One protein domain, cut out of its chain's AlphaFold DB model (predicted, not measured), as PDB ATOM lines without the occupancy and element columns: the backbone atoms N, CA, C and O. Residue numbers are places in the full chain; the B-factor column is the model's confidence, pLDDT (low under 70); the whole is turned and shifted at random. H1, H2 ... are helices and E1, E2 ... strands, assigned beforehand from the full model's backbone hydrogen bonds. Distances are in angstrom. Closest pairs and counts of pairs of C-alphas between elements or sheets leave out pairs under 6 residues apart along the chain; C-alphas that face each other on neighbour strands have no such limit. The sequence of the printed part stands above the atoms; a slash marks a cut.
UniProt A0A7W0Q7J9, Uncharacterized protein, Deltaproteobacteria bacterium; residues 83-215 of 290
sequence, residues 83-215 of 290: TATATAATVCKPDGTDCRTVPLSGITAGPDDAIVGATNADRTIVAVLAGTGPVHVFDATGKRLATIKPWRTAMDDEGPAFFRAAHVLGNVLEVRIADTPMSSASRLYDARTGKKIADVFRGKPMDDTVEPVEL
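This is residues 83 to 215 of the 290 residues of an uncharacterized protein of Deltaproteobacteria bacterium (UniProt A0A7W0Q7J9). Three sheets are stacked: the four-stranded sheet E3 E4 E5 E6 is in the middle, with the four-stranded sheet E7 E8 E9 E10 over one face and the small hairpin E1 E2 over the other. The strands of the two large sheets run nearly aligned, at 16 degrees, while the hairpin's strands cross those of the middle sheet at 59 degrees; four-residue helices H1 and H2 are by the sheet E7 E8 E9 E10. The 133 printed residues hold E1 to E6, H1, E7 to E10, H2 and E11 in that order, mostly strand, each sheet antiparallel. The whole is compact and rounded, with a radius of gyration of the C-alphas of 14.3 A and spans of 42 by 38 by 26 A.

E7 (residues 163 to 169), E8 (172 to 180), E9 (183 to 190) and E10 (196 to 199) form a strongly twisted meander, each strand the antiparallel neighbour of the one before. N 174 and O 167 are 2.9 A apart in the hairpin E7 and E8, N 187 and O 175 3.0 A in E8 and E9, and N 188 and O 198 2.9 A in E9 and E10. The second meander is E3 (115 to 119), E4 (125 to 130), E5 (135 to 139) and E6 (144 to 148), with N 118 and O 127 at 2.9 A, N 136 and O 128 at 2.8 A, and N 137 and O 146 at 2.9 A. These sheets are face to face, and the closest C-alphas of E3 and E7, those of Thr 119 and Val 168, are 5.4 A apart. The hairpin E1 (88 to 91) and E2 (100 to 103), with N 91 and O 100 at 2.8 A, also faces the second meander, making a stack of sheets, three face to face in turn. H1 (154 to 157) only grazes the first sheet with residues 154 to 156. H2 (200 to 203) is at that sheet's level, only just, with a height of 3.7 A. Both helices are too short for an O i to N i+4 pair. E11 (213 to 215) pairs with no named strand.

C-alpha 88 of E1 is at (39.523, -31.697, -14.142). E8 is 24.3 A long, E9 23.2 A, E7 16.9 A and E4 16.6 A. E11 ends at C-alpha 215, (29.677, -4.533, -2.854).

The C-alphas farthest apart, those of Asp 98 and Asp 157, are 44.9 A apart. The printed part has no cut, and the link from E2 to E3, of 11 residues, is long. Mean pLDDT of the printed part is 91.8, and no printed residue is under 70.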
ATOM      1  N   THR A  83      40.696 -25.839  -7.385       95.19
ATOM      2  CA  THR A  83      41.972 -26.436  -7.785       95.19
ATOM      3  C   THR A  83      41.764 -27.132  -9.121       95.19
ATOM      4  O   THR A  83      40.740 -27.782  -9.327       95.19
ATOM      5  N   ALA A  84      42.685 -26.968 -10.067       94.81
ATOM      6  CA  ALA A  84      42.488 -27.455 -11.427       94.81
ATOM      7  C   ALA A  84      43.741 -28.125 -11.993       94.81
ATOM      8  O   ALA A  84      44.870 -27.754 -11.689       94.81
ATOM      9  N   THR A  85      43.507 -29.121 -12.837       93.88
ATOM     10  CA  THR A  85      44.485 -29.739 -13.730       93.88
ATOM     11  C   THR A  85      44.049 -29.497 -15.176       93.88
ATOM     12  O   THR A  85      43.010 -28.890 -15.434       93.88
ATOM     13  N   ALA A  86      44.795 -30.012 -16.154       92.81
ATOM     14  CA  ALA A  86      44.383 -29.925 -17.555       92.81
ATOM     15  C   ALA A  86      43.088 -30.714 -17.875       92.81
ATOM     16  O   ALA A  86      42.466 -30.488 -18.913       92.81
ATOM     17  N   THR A  87      42.675 -31.645 -17.006       95.31
ATOM     18  CA  THR A  87      41.572 -32.588 -17.273       95.31
ATOM     19  C   THR A  87      40.416 -32.506 -16.281       95.31
ATOM     20  O   THR A  87      39.343 -33.040 -16.561       95.31
ATOM     21  N   ALA A  88      40.583 -31.845 -15.136       96.62
ATOM     22  CA  ALA A  88      39.523 -31.697 -14.142       96.62
ATOM     23  C   ALA A  88      39.737 -30.468 -13.249       96.62
ATOM     24  O   ALA A  88      40.869 -30.080 -12.979       96.62
ATOM     25  N   ALA A  89      38.647 -29.898 -12.739       97.56
ATOM     26  CA  ALA A  89      38.656 -28.931 -11.648       97.56
ATOM     27  C   ALA A  89      37.893 -29.491 -10.447       97.56
ATOM     28  O   ALA A  89      36.799 -30.032 -10.603       97.56
ATOM     29  N   THR A  90      38.437 -29.329  -9.248       97.81
ATOM     30  CA  THR A  90      37.699 -29.498  -7.996       97.81
ATOM     31  C   THR A  90      37.193 -28.135  -7.560       97.81
ATOM     32  O   THR A  90      37.980 -27.205  -7.423       97.81
ATOM     33  N   VAL A  91      35.882 -28.017  -7.365       97.56
ATOM     34  CA  VAL A  91      35.192 -26.756  -7.086       97.56
ATOM     35  C   VAL A  91      34.432 -26.880  -5.770       97.56
ATOM     36  O   VAL A  91      33.467 -27.641  -5.668       97.56
ATOM     37  N   CYS A  92      34.862 -26.132  -4.762       95.31
ATOM     38  CA  CYS A  92      34.357 -26.174  -3.392       95.31
ATOM     39  C   CYS A  92      33.565 -24.908  -3.047       95.31
ATOM     40  O   CYS A  92      33.612 -23.906  -3.759       95.31
ATOM     41  N   LYS A  93      32.803 -24.955  -1.951       91.19
ATOM     42  CA  LYS A  93      32.243 -23.751  -1.322       91.19
ATOM     43  C   LYS A  93      33.366 -22.833  -0.808       91.19
ATOM     44  O   LYS A  93      34.501 -23.289  -0.661       91.19
ATOM     45  N   PRO A  94      33.066 -21.562  -0.475       84.44
ATOM     46  CA  PRO A  94      34.053 -20.636   0.086       84.44
ATOM     47  C   PRO A  94      34.766 -21.111   1.357       84.44
ATOM     48  O   PRO A  94      35.873 -20.661   1.632       84.44
ATOM     49  N   ASP A  95      34.142 -22.003   2.123       84.19
ATOM     50  CA  ASP A  95      34.702 -22.631   3.323       84.19
ATOM     51  C   ASP A  95      35.508 -23.913   3.026       84.19
ATOM     52  O   ASP A  95      35.963 -24.587   3.946       84.19
ATOM     53  N   GLY A  96      35.685 -24.267   1.749       87.88
ATOM     54  CA  GLY A  96      36.367 -25.484   1.311       87.88
ATOM     55  C   GLY A  96      35.512 -26.751   1.373       87.88
ATOM     56  O   GLY A  96      36.011 -27.829   1.064       87.88
ATOM     57  N   THR A  97      34.234 -26.657   1.748       90.56
ATOM     58  CA  THR A  97      33.348 -27.823   1.868       90.56
ATOM     59  C   THR A  97      32.578 -28.114   0.576       90.56
ATOM     60  O   THR A  97      32.596 -27.338  -0.384       90.56
ATOM     61  N   ASP A  98      31.864 -29.248   0.554       93.75
ATOM     62  CA  ASP A  98      30.921 -29.622  -0.512       93.75
ATOM     63  C   ASP A  98      31.554 -29.621  -1.918       93.75
ATOM     64  O   ASP A  98      30.977 -29.138  -2.885       93.75
ATOM     65  N   CYS A  99      32.788 -30.101  -2.041       95.88
ATOM     66  CA  CYS A  99      33.521 -30.055  -3.300       95.88
ATOM     67  C   CYS A  99      32.914 -30.972  -4.373       95.88
ATOM     68  O   CYS A  99      32.528 -32.108  -4.097       95.88
ATOM     69  N   ARG A 100      32.910 -30.502  -5.625       95.81
ATOM     70  CA  ARG A 100      32.551 -31.300  -6.804       95.81
ATOM     71  C   ARG A 100      33.651 -31.288  -7.849       95.81
ATOM     72  O   ARG A 100      34.327 -30.278  -8.028       95.81
ATOM     73  N   THR A 101      33.782 -32.390  -8.575       97.81
ATOM     74  CA  THR A 101      34.691 -32.482  -9.718       97.81
ATOM     75  C   THR A 101      33.962 -32.105 -11.000       97.81
ATOM     76  O   THR A 101      32.912 -32.662 -11.315       97.81
ATOM     77  N   VAL A 102      34.537 -31.171 -11.748       98.06
ATOM     78  CA  VAL A 102      34.083 -30.734 -13.066       98.06
ATOM     79  C   VAL A 102      35.090 -31.246 -14.095       98.06
ATOM     80  O   VAL A 102      36.267 -30.885 -14.004       98.06
ATOM     81  N   PRO A 103      34.685 -32.093 -15.056       97.50
ATOM     82  CA  PRO A 103      35.600 -32.552 -16.091       97.50
ATOM     83  C   PRO A 103      35.982 -31.377 -16.993       97.50
ATOM     84  O   PRO A 103      35.127 -30.609 -17.433       97.50
ATOM     85  N   LEU A 104      37.273 -31.245 -17.274       97.25
ATOM     86  CA  LEU A 104      37.805 -30.237 -18.178       97.25
ATOM     87  C   LEU A 104      38.284 -30.912 -19.454       97.25
ATOM     88  O   LEU A 104      38.810 -32.023 -19.460       97.25
ATOM     89  N   SER A 105      38.102 -30.213 -20.561       93.94
ATOM     90  CA  SER A 105      38.594 -30.643 -21.862       93.94
ATOM     91  C   SER A 105      39.309 -29.485 -22.528       93.94
ATOM     92  O   SER A 105      38.957 -28.331 -22.285       93.94
ATOM     93  N   GLY A 106      40.307 -29.799 -23.361       90.69
ATOM     94  CA  GLY A 106      41.009 -28.854 -24.230       90.69
ATOM     95  C   GLY A 106      41.782 -27.748 -23.508       90.69
ATOM     96  O   GLY A 106      41.877 -26.653 -24.067       90.69
ATOM     97  N   ILE A 107      42.237 -28.001 -22.279       93.31
ATOM     98  CA  ILE A 107      43.224 -27.168 -21.588       93.31
ATOM     99  C   ILE A 107      44.604 -27.662 -22.013       93.31
ATOM    100  O   ILE A 107      44.890 -28.855 -21.909       93.31
ATOM    101  N   THR A 108      45.447 -26.749 -22.479       89.12
ATOM    102  CA  THR A 108      46.845 -27.039 -22.797       89.12
ATOM    103  C   THR A 108      47.713 -26.333 -21.771       89.12
ATOM    104  O   THR A 108      47.602 -25.120 -21.624       89.12
ATOM    105  N   ALA A 109      48.549 -27.094 -21.076       86.12
ATOM    106  CA  ALA A 109      49.496 -26.602 -20.086       86.12
ATOM    107  C   ALA A 109      50.803 -27.388 -20.243       86.12
ATOM    108  O   ALA A 109      50.770 -28.608 -20.437       86.12
ATOM    109  N   GLY A 110      51.935 -26.694 -20.207       82.81
ATOM    110  CA  GLY A 110      53.249 -27.307 -20.072       82.81
ATOM    111  C   GLY A 110      53.444 -27.952 -18.692       82.81
ATOM    112  O   GLY A 110      52.624 -27.757 -17.795       82.81
ATOM    113  N   PRO A 111      54.532 -28.718 -18.497       79.12
ATOM    114  CA  PRO A 111      54.813 -29.406 -17.232       79.12
ATOM    115  C   PRO A 111      54.903 -28.471 -16.019       79.12
ATOM    116  O   PRO A 111      54.520 -28.866 -14.922       79.12
ATOM    117  N   ASP A 112      55.370 -27.242 -16.243       85.06
ATOM    118  CA  ASP A 112      55.615 -26.238 -15.203       85.06
ATOM    119  C   ASP A 112      54.570 -25.107 -15.208       85.06
ATOM    120  O   ASP A 112      54.685 -24.142 -14.450       85.06
ATOM    121  N   ASP A 113      53.547 -25.204 -16.062       87.75
ATOM    122  CA  ASP A 113      52.509 -24.182 -16.137       87.75
ATOM    123  C   ASP A 113      51.576 -24.286 -14.930       87.75
ATOM    124  O   ASP A 113      50.919 -25.305 -14.695       87.75
ATOM    125  N   ALA A 114      51.455 -23.185 -14.191       89.62
ATOM    126  CA  ALA A 114      50.433 -23.065 -13.167       89.62
ATOM    127  C   ALA A 114      49.039 -23.094 -13.813       89.62
ATOM    128  O   ALA A 114      48.776 -22.397 -14.798       89.62
ATOM    129  N   ILE A 115      48.137 -23.880 -13.222       93.31
ATOM    130  CA  ILE A 115      46.719 -23.897 -13.573       93.31
ATOM    131  C   ILE A 115      45.950 -23.332 -12.389       93.31
ATOM    132  O   ILE A 115      45.855 -23.952 -11.329       93.31
ATOM    133  N   VAL A 116      45.402 -22.140 -12.581       93.44
ATOM    134  CA  VAL A 116      44.596 -21.443 -11.580       93.44
ATOM    135  C   VAL A 116      43.138 -21.451 -12.006       93.44
ATOM    136  O   VAL A 116      42.818 -21.467 -13.198       93.44
ATOM    137  N   GLY A 117      42.240 -21.460 -11.027       94.88
ATOM    138  CA  GLY A 117      40.811 -21.477 -11.286       94.88
ATOM    139  C   GLY A 117      40.039 -20.533 -10.382       94.88
ATOM    140  O   GLY A 117      40.458 -20.228  -9.269       94.88
ATOM    141  N   ALA A 118      38.881 -20.108 -10.871       95.94
ATOM    142  CA  ALA A 118      37.938 -19.279 -10.139       95.94
ATOM    143  C   ALA A 118      36.506 -19.755 -10.399       95.94
ATOM    144  O   ALA A 118      36.196 -20.330 -11.444       95.94
ATOM    145  N   THR A 119      35.620 -19.516  -9.439       97.19
ATOM    146  CA  THR A 119      34.205 -19.873  -9.534       97.19
ATOM    147  C   THR A 119      33.347 -18.817  -8.848       97.19
ATOM    148  O   THR A 119      33.847 -18.032  -8.047       97.19
ATOM    149  N   ASN A 120      32.063 -18.773  -9.185       94.31
ATOM    150  CA  ASN A 120      31.088 -17.945  -8.486       94.31
ATOM    151  C   ASN A 120      30.508 -18.679  -7.263       94.31
ATOM    152  O   ASN A 120      30.679 -19.884  -7.100       94.31
ATOM    153  N   ALA A 121      29.770 -17.964  -6.409       89.69
ATOM    154  CA  ALA A 121      29.260 -18.506  -5.145       89.69
ATOM    155  C   ALA A 121      28.359 -19.753  -5.300       89.69
ATOM    156  O   ALA A 121      28.427 -20.672  -4.483       89.69
ATOM    157  N   ASP A 122      27.535 -19.819  -6.354       92.06
ATOM    158  CA  ASP A 122      26.692 -20.990  -6.659       92.06
ATOM    159  C   ASP A 122      27.440 -22.101  -7.429       92.06
ATOM    160  O   ASP A 122      26.917 -23.199  -7.665       92.06
ATOM    161  N   ARG A 123      28.703 -21.825  -7.771       94.88
ATOM    162  CA  ARG A 123      29.663 -22.689  -8.453       94.88
ATOM    163  C   ARG A 123      29.225 -23.115  -9.854       94.88
ATOM    164  O   ARG A 123      29.687 -24.141 -10.356       94.88
ATOM    165  N   THR A 124      28.268 -22.418 -10.464       96.19
ATOM    166  CA  THR A 124      27.715 -22.775 -11.780       96.19
ATOM    167  C   THR A 124      28.626 -22.397 -12.941       96.19
ATOM    168  O   THR A 124      28.422 -22.904 -14.045       96.19
ATOM    169  N   ILE A 125      29.624 -21.547 -12.693       97.88
ATOM    170  CA  ILE A 125      30.643 -21.121 -13.651       97.88
ATOM    171  C   ILE A 125      32.023 -21.445 -13.082       97.88
ATOM    172  O   ILE A 125      32.316 -21.128 -11.930       97.88
ATOM    173  N   VAL A 126      32.882 -22.040 -13.905       98.19
ATOM    174  CA  VAL A 126      34.271 -22.361 -13.565       98.19
ATOM    175  C   VAL A 126      35.176 -21.759 -14.629       98.19
ATOM    176  O   VAL A 126      35.104 -22.149 -15.793       98.19
ATOM    177  N   ALA A 127      36.012 -20.802 -14.243       98.00
ATOM    178  CA  ALA A 127      37.053 -20.240 -15.094       98.00
ATOM    179  C   ALA A 127      38.391 -20.907 -14.773       98.00
ATOM    180  O   ALA A 127      38.708 -21.110 -13.604       98.00
ATOM    181  N   VAL A 128      39.164 -21.243 -15.802       97.62
ATOM    182  CA  VAL A 128      40.481 -21.876 -15.688       97.62
ATOM    183  C   VAL A 128      41.464 -21.130 -16.580       97.62
ATOM    184  O   VAL A 128      41.204 -20.940 -17.770       97.62
ATOM    185  N   LEU A 129      42.592 -20.731 -16.005       94.94
ATOM    186  CA  LEU A 129      43.732 -20.136 -16.691       94.94
ATOM    187  C   LEU A 129      44.936 -21.066 -16.521       94.94
ATOM    188  O   LEU A 129      45.260 -21.448 -15.399       94.94
ATOM    189  N   ALA A 130      45.583 -21.425 -17.628       91.19
ATOM    190  CA  ALA A 130      46.764 -22.282 -17.643       91.19
ATOM    191  C   ALA A 130      47.935 -21.562 -18.324       91.19
ATOM    192  O   ALA A 130      47.837 -21.214 -19.506       91.19
ATOM    193  N   GLY A 131      49.022 -21.340 -17.582       86.25
ATOM    194  CA  GLY A 131      50.227 -20.671 -18.083       86.25
ATOM    195  C   GLY A 131      49.924 -19.326 -18.757       86.25
ATOM    196  O   GLY A 131      49.175 -18.502 -18.235       86.25
ATOM    197  N   THR A 132      50.481 -19.119 -19.953       84.19
ATOM    198  CA  THR A 132      50.238 -17.933 -20.802       84.19
ATOM    199  C   THR A 132      49.074 -18.112 -21.786       84.19
ATOM    200  O   THR A 132      48.841 -17.268 -22.655       84.19
ATOM    201  N   GLY A 133      48.349 -19.228 -21.678       87.25
ATOM    202  CA  GLY A 133      47.259 -19.603 -22.568       87.25
ATOM    203  C   GLY A 133      45.978 -18.783 -22.368       87.25
ATOM    204  O   GLY A 133      45.925 -17.849 -21.572       87.25
ATOM    205  N   PRO A 134      44.909 -19.108 -23.113       93.75
ATOM    206  CA  PRO A 134      43.617 -18.457 -22.947       93.75
ATOM    207  C   PRO A 134      42.939 -18.826 -21.617       93.75
ATOM    208  O   PRO A 134      43.206 -19.876 -21.034       93.75
ATOM    209  N   VAL A 135      41.978 -18.004 -21.189       96.94
ATOM    210  CA  VAL A 135      41.063 -18.363 -20.096       96.94
ATOM    211  C   VAL A 135      39.914 -19.187 -20.661       96.94
ATOM    212  O   VAL A 135      39.225 -18.763 -21.593       96.94
ATOM    213  N   HIS A 136      39.677 -20.360 -20.093       97.94
ATOM    214  CA  HIS A 136      38.577 -21.241 -20.465       97.94
ATOM    215  C   HIS A 136      37.471 -21.188 -19.419       97.94
ATOM    216  O   HIS A 136      37.745 -21.260 -18.226       97.94
ATOM    217  N   VAL A 137      36.218 -21.100 -19.864       98.44
ATOM    218  CA  VAL A 137      35.050 -21.068 -18.980       98.44
ATOM    219  C   VAL A 137      34.191 -22.299 -19.214       98.44
ATOM    220  O   VAL A 137      33.879 -22.632 -20.361       98.44
ATOM    221  N   PHE A 138      33.779 -22.946 -18.134       98.56
ATOM    222  CA  PHE A 138      32.955 -24.147 -18.121       98.56
ATOM    223  C   PHE A 138      31.729 -23.943 -17.231       98.56
ATOM    224  O   PHE A 138      31.757 -23.141 -16.295       98.56
ATOM    225  N   ASP A 139      30.657 -24.678 -17.511       98.00
ATOM    226  CA  ASP A 139      29.585 -24.867 -16.538       98.00
ATOM    227  C   ASP A 139      29.903 -26.012 -15.562       98.00
ATOM    228  O   ASP A 139      30.885 -26.744 -15.710       98.00
ATOM    229  N   ALA A 140      29.033 -26.201 -14.570       96.19
ATOM    230  CA  ALA A 140      29.168 -27.252 -13.563       96.19
ATOM    231  C   ALA A 140      29.144 -28.693 -14.119       96.19
ATOM    232  O   ALA A 140      29.475 -29.621 -13.384       96.19
ATOM    233  N   THR A 141      28.751 -28.903 -15.380       97.06
ATOM    234  CA  THR A 141      28.768 -30.221 -16.040       97.06
ATOM    235  C   THR A 141      30.079 -30.494 -16.781       97.06
ATOM    236  O   THR A 141      30.296 -31.605 -17.257       97.06
ATOM    237  N   GLY A 142      30.960 -29.493 -16.880       97.25
ATOM    238  CA  GLY A 142      32.202 -29.558 -17.651       97.25
ATOM    239  C   GLY A 142      32.030 -29.193 -19.122       97.25
ATOM    240  O   GLY A 142      32.971 -29.296 -19.913       97.25
ATOM    241  N   LYS A 143      30.843 -28.720 -19.522       97.75
ATOM    242  CA  LYS A 143      30.654 -28.162 -20.858       97.75
ATOM    243  C   LYS A 143      31.359 -26.814 -20.928       97.75
ATOM    244  O   LYS A 143      31.084 -25.903 -20.148       97.75
ATOM    245  N   ARG A 144      32.237 -26.666 -21.920       98.12
ATOM    246  CA  ARG A 144      32.880 -25.389 -22.225       98.12
ATOM    247  C   ARG A 144      31.845 -24.380 -22.729       98.12
ATOM    248  O   ARG A 144      31.131 -24.645 -23.694       98.12
ATOM    249  N   LEU A 145      31.801 -23.227 -22.077       98.31
ATOM    250  CA  LEU A 145      30.932 -22.096 -22.392       98.31
ATOM    251  C   LEU A 145      31.651 -21.071 -23.270       98.31
ATOM    252  O   LEU A 145      31.104 -20.614 -24.269       98.31
ATOM    253  N   ALA A 146      32.895 -20.745 -22.916       98.00
ATOM    254  CA  ALA A 146      33.672 -19.717 -23.591       98.00
ATOM    255  C   ALA A 146      35.179 -19.992 -23.524       98.00
ATOM    256  O   ALA A 146      35.666 -20.727 -22.665       98.00
ATOM    257  N   THR A 147      35.914 -19.350 -24.431       97.50
ATOM    258  CA  THR A 147      37.374 -19.237 -24.388       97.50
ATOM    259  C   THR A 147      37.735 -17.780 -24.650       97.50
ATOM    260  O   THR A 147      37.436 -17.260 -25.727       97.50
ATOM    261  N   ILE A 148      38.390 -17.132 -23.692       97.56
ATOM    262  CA  ILE A 148      38.882 -15.762 -23.815       97.56
ATOM    263  C   ILE A 148      40.352 -15.816 -24.206       97.56
ATOM    264  O   ILE A 148      41.190 -16.321 -23.463       97.56
ATOM    265  N   LYS A 149      40.660 -15.316 -25.401       94.19
ATOM    266  CA  LYS A 149      42.036 -15.246 -25.895       94.19
ATOM    267  C   LYS A 149      42.739 -14.001 -25.347       94.19
ATOM    268  O   LYS A 149      42.060 -12.983 -25.163       94.19
ATOM    269  N   PRO A 150      44.068 -14.054 -25.149       91.88
ATOM    270  CA  PRO A 150      44.864 -12.859 -24.902       91.88
ATOM    271  C   PRO A 150      44.601 -11.796 -25.974       91.88
ATOM    272  O   PRO A 150      44.295 -12.117 -27.128       91.88
ATOM    273  N   TRP A 151      44.684 -10.529 -25.586       90.94
ATOM    274  CA  TRP A 151      44.518  -9.395 -26.490       90.94
ATOM    275  C   TRP A 151      45.717  -8.471 -26.402       90.94
ATOM    276  O   TRP A 151      46.425  -8.476 -25.403       90.94
ATOM    277  N   ARG A 152      45.886  -7.641 -27.436       88.75
ATOM    278  CA  ARG A 152      47.038  -6.757 -27.499       88.75
ATOM    279  C   ARG A 152      47.000  -5.679 -26.406       88.75
ATOM    280  O   ARG A 152      45.974  -5.005 -26.281       88.75
ATOM    281  N   THR A 153      48.098  -5.489 -25.687       88.19
ATOM    282  CA  THR A 153      48.336  -4.417 -24.708       88.19
ATOM    283  C   THR A 153      49.604  -3.631 -25.037       88.19
ATOM    284  O   THR A 153      50.254  -3.892 -26.051       88.19
ATOM    285  N   ALA A 154      49.953  -2.644 -24.203       82.81
ATOM    286  CA  ALA A 154      51.223  -1.930 -24.344       82.81
ATOM    287  C   ALA A 154      52.443  -2.855 -24.157       82.81
ATOM    288  O   ALA A 154      53.483  -2.623 -24.765       82.81
ATOM    289  N   MET A 155      52.302  -3.938 -23.384       82.75
ATOM    290  CA  MET A 155      53.375  -4.899 -23.123       82.75
ATOM    291  C   MET A 155      53.793  -5.707 -24.358       82.75
ATOM    292  O   MET A 155      54.933  -6.153 -24.412       82.75
ATOM    293  N   ASP A 156      52.923  -5.868 -25.363       82.06
ATOM    294  CA  ASP A 156      53.235  -6.672 -26.560       82.06
ATOM    295  C   ASP A 156      54.415  -6.149 -27.379       82.06
ATOM    296  O   ASP A 156      55.002  -6.902 -28.157       82.06
ATOM    297  N   ASP A 157      54.784  -4.882 -27.198       74.44
ATOM    298  CA  ASP A 157      55.972  -4.313 -27.828       74.44
ATOM    299  C   ASP A 157      57.277  -4.769 -27.117       74.44
ATOM    300  O   ASP A 157      58.359  -4.674 -27.697       74.44
ATOM    301  N   GLU A 158      57.183  -5.331 -25.903       71.88
ATOM    302  CA  GLU A 158      58.291  -5.852 -25.081       71.88
ATOM    303  C   GLU A 158      58.279  -7.391 -24.925       71.88
ATOM    304  O   GLU A 158      59.292  -7.996 -24.568       71.88
ATOM    305  N   GLY A 159      57.152  -8.048 -25.210       70.94
ATOM    306  CA  GLY A 159      56.968  -9.502 -25.139       70.94
ATOM    307  C   GLY A 159      55.481  -9.874 -25.126       70.94
ATOM    308  O   GLY A 159      54.654  -9.017 -24.852       70.94
ATOM    309  N   PRO A 160      55.094 -11.130 -25.414       71.12
ATOM    310  CA  PRO A 160      53.681 -11.483 -25.541       71.12
ATOM    311  C   PRO A 160      52.924 -11.226 -24.234       71.12
ATOM    312  O   PRO A 160      53.294 -11.761 -23.185       71.12
ATOM    313  N   ALA A 161      51.843 -10.448 -24.299       78.69
ATOM    314  CA  ALA A 161      50.980 -10.207 -23.154       78.69
ATOM    315  C   ALA A 161      50.322 -11.517 -22.690       78.69
ATOM    316  O   ALA A 161      49.795 -12.299 -23.487       78.69
ATOM    317  N   PHE A 162      50.331 -11.757 -21.381       85.81
ATOM    318  CA  PHE A 162      49.768 -12.957 -20.764       85.81
ATOM    319  C   PHE A 162      48.798 -12.591 -19.645       85.81
ATOM    320  O   PHE A 162      48.886 -11.524 -19.028       85.81
ATOM    321  N   PHE A 163      47.832 -13.476 -19.397       91.62
ATOM    322  CA  PHE A 163      46.869 -13.275 -18.325       91.62
ATOM    323  C   PHE A 163      47.541 -13.374 -16.956       91.62
ATOM    324  O   PHE A 163      48.328 -14.282 -16.699       91.62
ATOM    325  N   ARG A 164      47.206 -12.432 -16.075       89.94
ATOM    326  CA  ARG A 164      47.655 -12.388 -14.678       89.94
ATOM    327  C   ARG A 164      46.635 -13.020 -13.741       89.94
ATOM    328  O   ARG A 164      47.017 -13.668 -12.776       89.94
ATOM    329  N   ALA A 165      45.348 -12.826 -14.026       91.75
ATOM    330  CA  ALA A 165      44.265 -13.308 -13.183       91.75
ATOM    331  C   ALA A 165      42.952 -13.444 -13.960       91.75
ATOM    332  O   ALA A 165      42.738 -12.796 -14.990       91.75
ATOM    333  N   ALA A 166      42.058 -14.267 -13.418       94.81
ATOM    334  CA  ALA A 166      40.675 -14.380 -13.848       94.81
ATOM    335  C   ALA A 166      39.778 -14.532 -12.615       94.81
ATOM    336  O   ALA A 166      40.025 -15.397 -11.777       94.81
ATOM    337  N   HIS A 167      38.719 -13.732 -12.531       95.69
ATOM    338  CA  HIS A 167      37.767 -13.745 -11.421       95.69
ATOM    339  C   HIS A 167      36.343 -13.932 -11.945       95.69
ATOM    340  O   HIS A 167      35.961 -13.355 -12.964       95.69
ATOM    341  N   VAL A 168      35.526 -14.717 -11.239       96.81
ATOM    342  CA  VAL A 168      34.116 -14.927 -11.599       96.81
ATOM    343  C   VAL A 168      33.221 -14.109 -10.666       96.81
ATOM    344  O   VAL A 168      32.965 -14.485  -9.526       96.81
ATOM    345  N   LEU A 169      32.737 -12.980 -11.174       96.19
ATOM    346  CA  LEU A 169      31.933 -11.973 -10.482       96.19
ATOM    347  C   LEU A 169      30.442 -12.226 -10.768       96.19
ATOM    348  O   LEU A 169      29.829 -11.629 -11.660       96.19
ATOM    349  N   GLY A 170      29.865 -13.210 -10.077       93.94
ATOM    350  CA  GLY A 170      28.507 -13.685 -10.352       93.94
ATOM    351  C   GLY A 170      28.423 -14.417 -11.697       93.94
ATOM    352  O   GLY A 170      28.895 -15.543 -11.814       93.94
ATOM    353  N   ASN A 171      27.805 -13.797 -12.708       95.75
ATOM    354  CA  ASN A 171      27.758 -14.321 -14.087       95.75
ATOM    355  C   ASN A 171      28.761 -13.635 -15.034       95.75
ATOM    356  O   ASN A 171      28.780 -13.919 -16.235       95.75
ATOM    357  N   VAL A 172      29.572 -12.715 -14.513       98.44
ATOM    358  CA  VAL A 172      30.563 -11.959 -15.278       98.44
ATOM    359  C   VAL A 172      31.945 -12.528 -14.999       98.44
ATOM    360  O   VAL A 172      32.285 -12.828 -13.861       98.44
ATOM    361  N   LEU A 173      32.745 -12.678 -16.043       98.38
ATOM    362  CA  LEU A 173      34.158 -12.995 -15.938       98.38
ATOM    363  C   LEU A 173      34.950 -11.691 -16.035       98.38
ATOM    364  O   LEU A 173      34.877 -11.000 -17.054       98.38
ATOM    365  N   GLU A 174      35.721 -11.376 -15.004       97.94
ATOM    366  CA  GLU A 174      36.803 -10.403 -15.101       97.94
ATOM    367  C   GLU A 174      38.103 -11.132 -15.434       97.94
ATOM    368  O   GLU A 174      38.378 -12.213 -14.917       97.94
ATOM    369  N   VAL A 175      38.879 -10.561 -16.348       96.25
ATOM    370  CA  VAL A 175      40.207 -11.062 -16.699       96.25
ATOM    371  C   VAL A 175      41.191  -9.911 -16.740       96.25
ATOM    372  O   VAL A 175      40.909  -8.860 -17.327       96.25
ATOM    373  N   ARG A 176      42.362 -10.151 -16.157       94.00
ATOM    374  CA  ARG A 176      43.495  -9.231 -16.134       94.00
ATOM    375  C   ARG A 176      44.575  -9.752 -17.044       94.00
ATOM    376  O   ARG A 176      45.006 -10.897 -16.901       94.00
ATOM    377  N   ILE A 177      45.014  -8.915 -17.964       92.12
ATOM    378  CA  ILE A 177      46.161  -9.196 -18.817       92.12
ATOM    379  C   ILE A 177      47.240  -8.169 -18.516       92.12
ATOM    380  O   ILE A 177      46.924  -6.997 -18.299       92.12
ATOM    381  N   ALA A 178      48.494  -8.600 -18.533       89.38
ATOM    382  CA  ALA A 178      49.610  -7.696 -18.325       89.38
ATOM    383  C   ALA A 178      49.576  -6.549 -19.355       89.38
ATOM    384  O   ALA A 178      49.465  -6.780 -20.562       89.38
ATOM    385  N   ASP A 179      49.631  -5.315 -18.862       84.06
ATOM    386  CA  ASP A 179      49.681  -4.087 -19.666       84.06
ATOM    387  C   ASP A 179      51.056  -3.423 -19.556       84.06
ATOM    388  O   ASP A 179      51.581  -2.916 -20.542       84.06
ATOM    389  N   THR A 180      51.688  -3.535 -18.385       79.12
ATOM    390  CA  THR A 180      53.109  -3.247 -18.148       79.12
ATOM    391  C   THR A 180      53.695  -4.330 -17.222       79.12
ATOM    392  O   THR A 180      52.947  -5.176 -16.717       79.12
ATOM    393  N   PRO A 181      55.007  -4.328 -16.910       77.19
ATOM    394  CA  PRO A 181      55.556  -5.247 -15.911       77.19
ATOM    395  C   PRO A 181      54.879  -5.163 -14.532       77.19
ATOM    396  O   PRO A 181      54.881  -6.155 -13.804       77.19
ATOM    397  N   MET A 182      54.294  -4.005 -14.198       77.38
ATOM    398  CA  MET A 182      53.747  -3.671 -12.876       77.38
ATOM    399  C   MET A 182      52.224  -3.465 -12.867       77.38
ATOM    400  O   MET A 182      51.675  -3.107 -11.827       77.38
ATOM    401  N   SER A 183      51.540  -3.631 -14.000       82.88
ATOM    402  CA  SER A 183      50.101  -3.380 -14.089       82.88
ATOM    403  C   SER A 183      49.400  -4.261 -15.110       82.88
ATOM    404  O   SER A 183      50.014  -4.781 -16.048       82.88
ATOM    405  N   SER A 184      48.079  -4.345 -14.967       89.69
ATOM    406  CA  SER A 184      47.220  -5.022 -15.928       89.69
ATOM    407  C   SER A 184      46.094  -4.147 -16.447       89.69
ATOM    408  O   SER A 184      45.534  -3.306 -15.741       89.69
ATOM    409  N   ALA A 185      45.697  -4.433 -17.682       92.06
ATOM    410  CA  ALA A 185      44.421  -4.018 -18.229       92.06
ATOM    411  C   ALA A 185      43.367  -5.061 -17.847       92.06
ATOM    412  O   ALA A 185      43.590  -6.269 -17.973       92.06
ATOM    413  N   SER A 186      42.196  -4.599 -17.416       95.12
ATOM    414  CA  SER A 186      41.100  -5.473 -17.002       95.12
ATOM    415  C   SER A 186      39.894  -5.349 -17.933       95.12
ATOM    416  O   SER A 186      39.515  -4.255 -18.369       95.12
ATOM    417  N   ARG A 187      39.283  -6.490 -18.262       97.44
ATOM    418  CA  ARG A 187      38.081  -6.580 -19.100       97.44
ATOM    419  C   ARG A 187      37.023  -7.454 -18.461       97.44
ATOM    420  O   ARG A 187      37.326  -8.491 -17.880       97.44
ATOM    421  N   LEU A 188      35.774  -7.055 -18.673       98.56
ATOM    422  CA  LEU A 188      34.585  -7.788 -18.268       98.56
ATOM    423  C   LEU A 188      33.994  -8.523 -19.467       98.56
ATOM    424  O   LEU A 188      33.845  -7.947 -20.550       98.56
ATOM    425  N   TYR A 189      33.613  -9.775 -19.257       98.69
ATOM    426  CA  TYR A 189      32.963 -10.631 -20.239       98.69
ATOM    427  C   TYR A 189      31.738 -11.294 -19.620       98.69
ATOM    428  O   TYR A 189      31.745 -11.674 -18.453       98.69
ATOM    429  N   ASP A 190      30.699 -11.505 -20.415       98.31
ATOM    430  CA  ASP A 190      29.644 -12.441 -20.046       98.31
ATOM    431  C   ASP A 190      30.257 -13.849 -20.021       98.31
ATOM    432  O   ASP A 190      30.742 -14.343 -21.043       98.31
ATOM    433  N   ALA A 191      30.278 -14.492 -18.852       98.00
ATOM    434  CA  ALA A 191      31.011 -15.743 -18.672       98.00
ATOM    435  C   ALA A 191      30.399 -16.910 -19.466       98.00
ATOM    436  O   ALA A 191      31.094 -17.863 -19.819       98.00
ATOM    437  N   ARG A 192      29.098 -16.844 -19.775       97.31
ATOM    438  CA  ARG A 192      28.382 -17.915 -20.482       97.31
ATOM    439  C   ARG A 192      28.567 -17.852 -21.991       97.31
ATOM    440  O   ARG A 192      28.521 -18.885 -22.650       97.31
ATOM    441  N   THR A 193      28.737 -16.657 -22.539       97.81
ATOM    442  CA  THR A 193      28.826 -16.425 -23.985       97.81
ATOM    443  C   THR A 193      30.223 -16.020 -24.440       97.81
ATOM    444  O   THR A 193      30.511 -16.068 -25.633       97.81
ATOM    445  N   GLY A 194      31.083 -15.585 -23.516       98.00
ATOM    446  CA  GLY A 194      32.399 -15.027 -23.813       98.00
ATOM    447  C   GLY A 194      32.351 -13.660 -24.496       98.00
ATOM    448  O   GLY A 194      33.372 -13.189 -24.994       98.00
ATOM    449  N   LYS A 195      31.180 -13.015 -24.567       98.25
ATOM    450  CA  LYS A 195      31.048 -11.686 -25.172       98.25
ATOM    451  C   LYS A 195      31.624 -10.632 -24.236       98.25
ATOM    452  O   LYS A 195      31.259 -10.581 -23.065       98.25
ATOM    453  N   LYS A 196      32.497  -9.771 -24.764       98.12
ATOM    454  CA  LYS A 196      33.028  -8.622 -24.023       98.12
ATOM    455  C   LYS A 196      31.880  -7.684 -23.642       98.12
ATOM    456  O   LYS A 196      31.091  -7.305 -24.504       98.12
ATOM    457  N   ILE A 197      31.835  -7.305 -22.370       98.50
ATOM    458  CA  ILE A 197      30.921  -6.305 -21.815       98.50
ATOM    459  C   ILE A 197      31.594  -4.932 -21.881       98.50
ATOM    460  O   ILE A 197      31.089  -4.029 -22.541       98.50
ATOM    461  N   ALA A 198      32.759  -4.777 -21.240       97.81
ATOM    462  CA  ALA A 198      33.478  -3.505 -21.168       97.81
ATOM    463  C   ALA A 198      34.961  -3.681 -20.808       97.81
ATOM    464  O   ALA A 198      35.382  -4.739 -20.342       97.81
ATOM    465  N   ASP A 199      35.747  -2.621 -21.006       96.00
ATOM    466  CA  ASP A 199      37.040  -2.450 -20.336       96.00
ATOM    467  C   ASP A 199      36.806  -1.801 -18.963       96.00
ATOM    468  O   ASP A 199      36.125  -0.773 -18.865       96.00
ATOM    469  N   VAL A 200      37.381  -2.372 -17.905       93.94
ATOM    470  CA  VAL A 200      37.325  -1.775 -16.565       93.94
ATOM    471  C   VAL A 200      38.131  -0.480 -16.581       93.94
ATOM    472  O   VAL A 200      39.195  -0.400 -17.190       93.94
ATOM    473  N   PHE A 201      37.581   0.573 -15.978       90.75
ATOM    474  CA  PHE A 201      38.178   1.912 -15.948       90.75
ATOM    475  C   PHE A 201      38.633   2.451 -17.315       90.75
ATOM    476  O   PHE A 201      39.624   3.174 -17.414       90.75
ATOM    477  N   ARG A 202      37.904   2.105 -18.387       88.81
ATOM    478  CA  ARG A 202      38.249   2.489 -19.768       88.81
ATOM    479  C   ARG A 202      39.636   1.979 -20.197       88.81
ATOM    480  O   ARG A 202      40.308   2.637 -20.984       88.81
ATOM    481  N   GLY A 203      40.055   0.829 -19.669       84.56
ATOM    482  CA  GLY A 203      41.315   0.166 -20.012       84.56
ATOM    483  C   GLY A 203      42.542   0.739 -19.308       84.56
ATOM    484  O   GLY A 203      43.655   0.427 -19.709       84.56
ATOM    485  N   LYS A 204      42.357   1.583 -18.290       86.50
ATOM    486  CA  LYS A 204      43.471   2.097 -17.493       86.50
ATOM    487  C   LYS A 204      44.078   1.007 -16.588       86.50
ATOM    488  O   LYS A 204      43.347   0.101 -16.184       86.50
ATOM    489  N   PRO A 205      45.365   1.145 -16.219       87.81
ATOM    490  CA  PRO A 205      46.066   0.223 -15.329       87.81
ATOM    491  C   PRO A 205      45.359  -0.036 -13.991       87.81
ATOM    492  O   PRO A 205      45.029   0.892 -13.239       87.81
ATOM    493  N   MET A 206      45.180  -1.315 -13.672       87.94
ATOM    494  CA  MET A 206      44.610  -1.802 -12.415       87.94
ATOM    495  C   MET A 206      45.704  -2.347 -11.494       87.94
ATOM    496  O   MET A 206      46.736  -2.821 -11.969       87.94
ATOM    497  N   ASP A 207      45.477  -2.256 -10.182       86.00
ATOM    498  CA  ASP A 207      46.340  -2.865  -9.169       86.00
ATOM    499  C   ASP A 207      46.099  -4.381  -9.146       86.00
ATOM    500  O   ASP A 207      45.004  -4.857  -8.823       86.00
ATOM    501  N   ASP A 208      47.134  -5.137  -9.503       81.62
ATOM    502  CA  ASP A 208      47.079  -6.594  -9.590       81.62
ATOM    503  C   ASP A 208      47.095  -7.294  -8.232       81.62
ATOM    504  O   ASP A 208      46.726  -8.463  -8.150       81.62
ATOM    505  N   THR A 209      47.471  -6.586  -7.168       80.06
ATOM    506  CA  THR A 209      47.570  -7.142  -5.813       80.06
ATOM    507  C   THR A 209      46.232  -7.181  -5.081       80.06
ATOM    508  O   THR A 209      46.108  -7.866  -4.068       80.06
ATOM    509  N   VAL A 210      45.222  -6.476  -5.599       83.56
ATOM    510  CA  VAL A 210      43.894  -6.385  -4.987       83.56
ATOM    511  C   VAL A 210      42.869  -7.085  -5.872       83.56
ATOM    512  O   VAL A 210      42.625  -6.675  -7.012       83.56
ATOM    513  N   GLU A 211      42.242  -8.141  -5.353       88.50
ATOM    514  CA  GLU A 211      41.122  -8.813  -6.019       88.50
ATOM    515  C   GLU A 211      39.895  -7.880  -6.123       88.50
ATOM    516  O   GLU A 211      39.712  -6.995  -5.282       88.50
ATOM    517  N   PRO A 212      39.024  -8.039  -7.140       92.44
ATOM    518  CA  PRO A 212      37.764  -7.306  -7.201       92.44
ATOM    519  C   PRO A 212      36.902  -7.576  -5.963       92.44
ATOM    520  O   PRO A 212      36.666  -8.728  -5.601       92.44
ATOM    521  N   VAL A 213      36.369  -6.521  -5.348       91.19
ATOM    522  CA  VAL A 213      35.628  -6.640  -4.086       91.19
ATOM    523  C   VAL A 213      34.132  -6.494  -4.321       91.19
ATOM    524  O   VAL A 213      33.678  -5.476  -4.841       91.19
ATOM    525  N   GLU A 214      33.348  -7.495  -3.926       90.88
ATOM    526  CA  GLU A 214      31.890  -7.453  -4.047       90.88
ATOM    527  C   GLU A 214      31.277  -6.427  -3.078       90.88
ATOM    528  O   GLU A 214      31.474  -6.484  -1.867       90.88
ATOM    529  N   LEU A 215      30.481  -5.500  -3.615       90.00
ATOM    530  CA  LEU A 215      29.677  -4.533  -2.854       90.00
ATOM    531  C   LEU A 215      28.189  -4.930  -2.789       90.00
ATOM    532  O   LEU A 215      27.365  -4.216  -2.208       90.00
TER     533      LEU A 215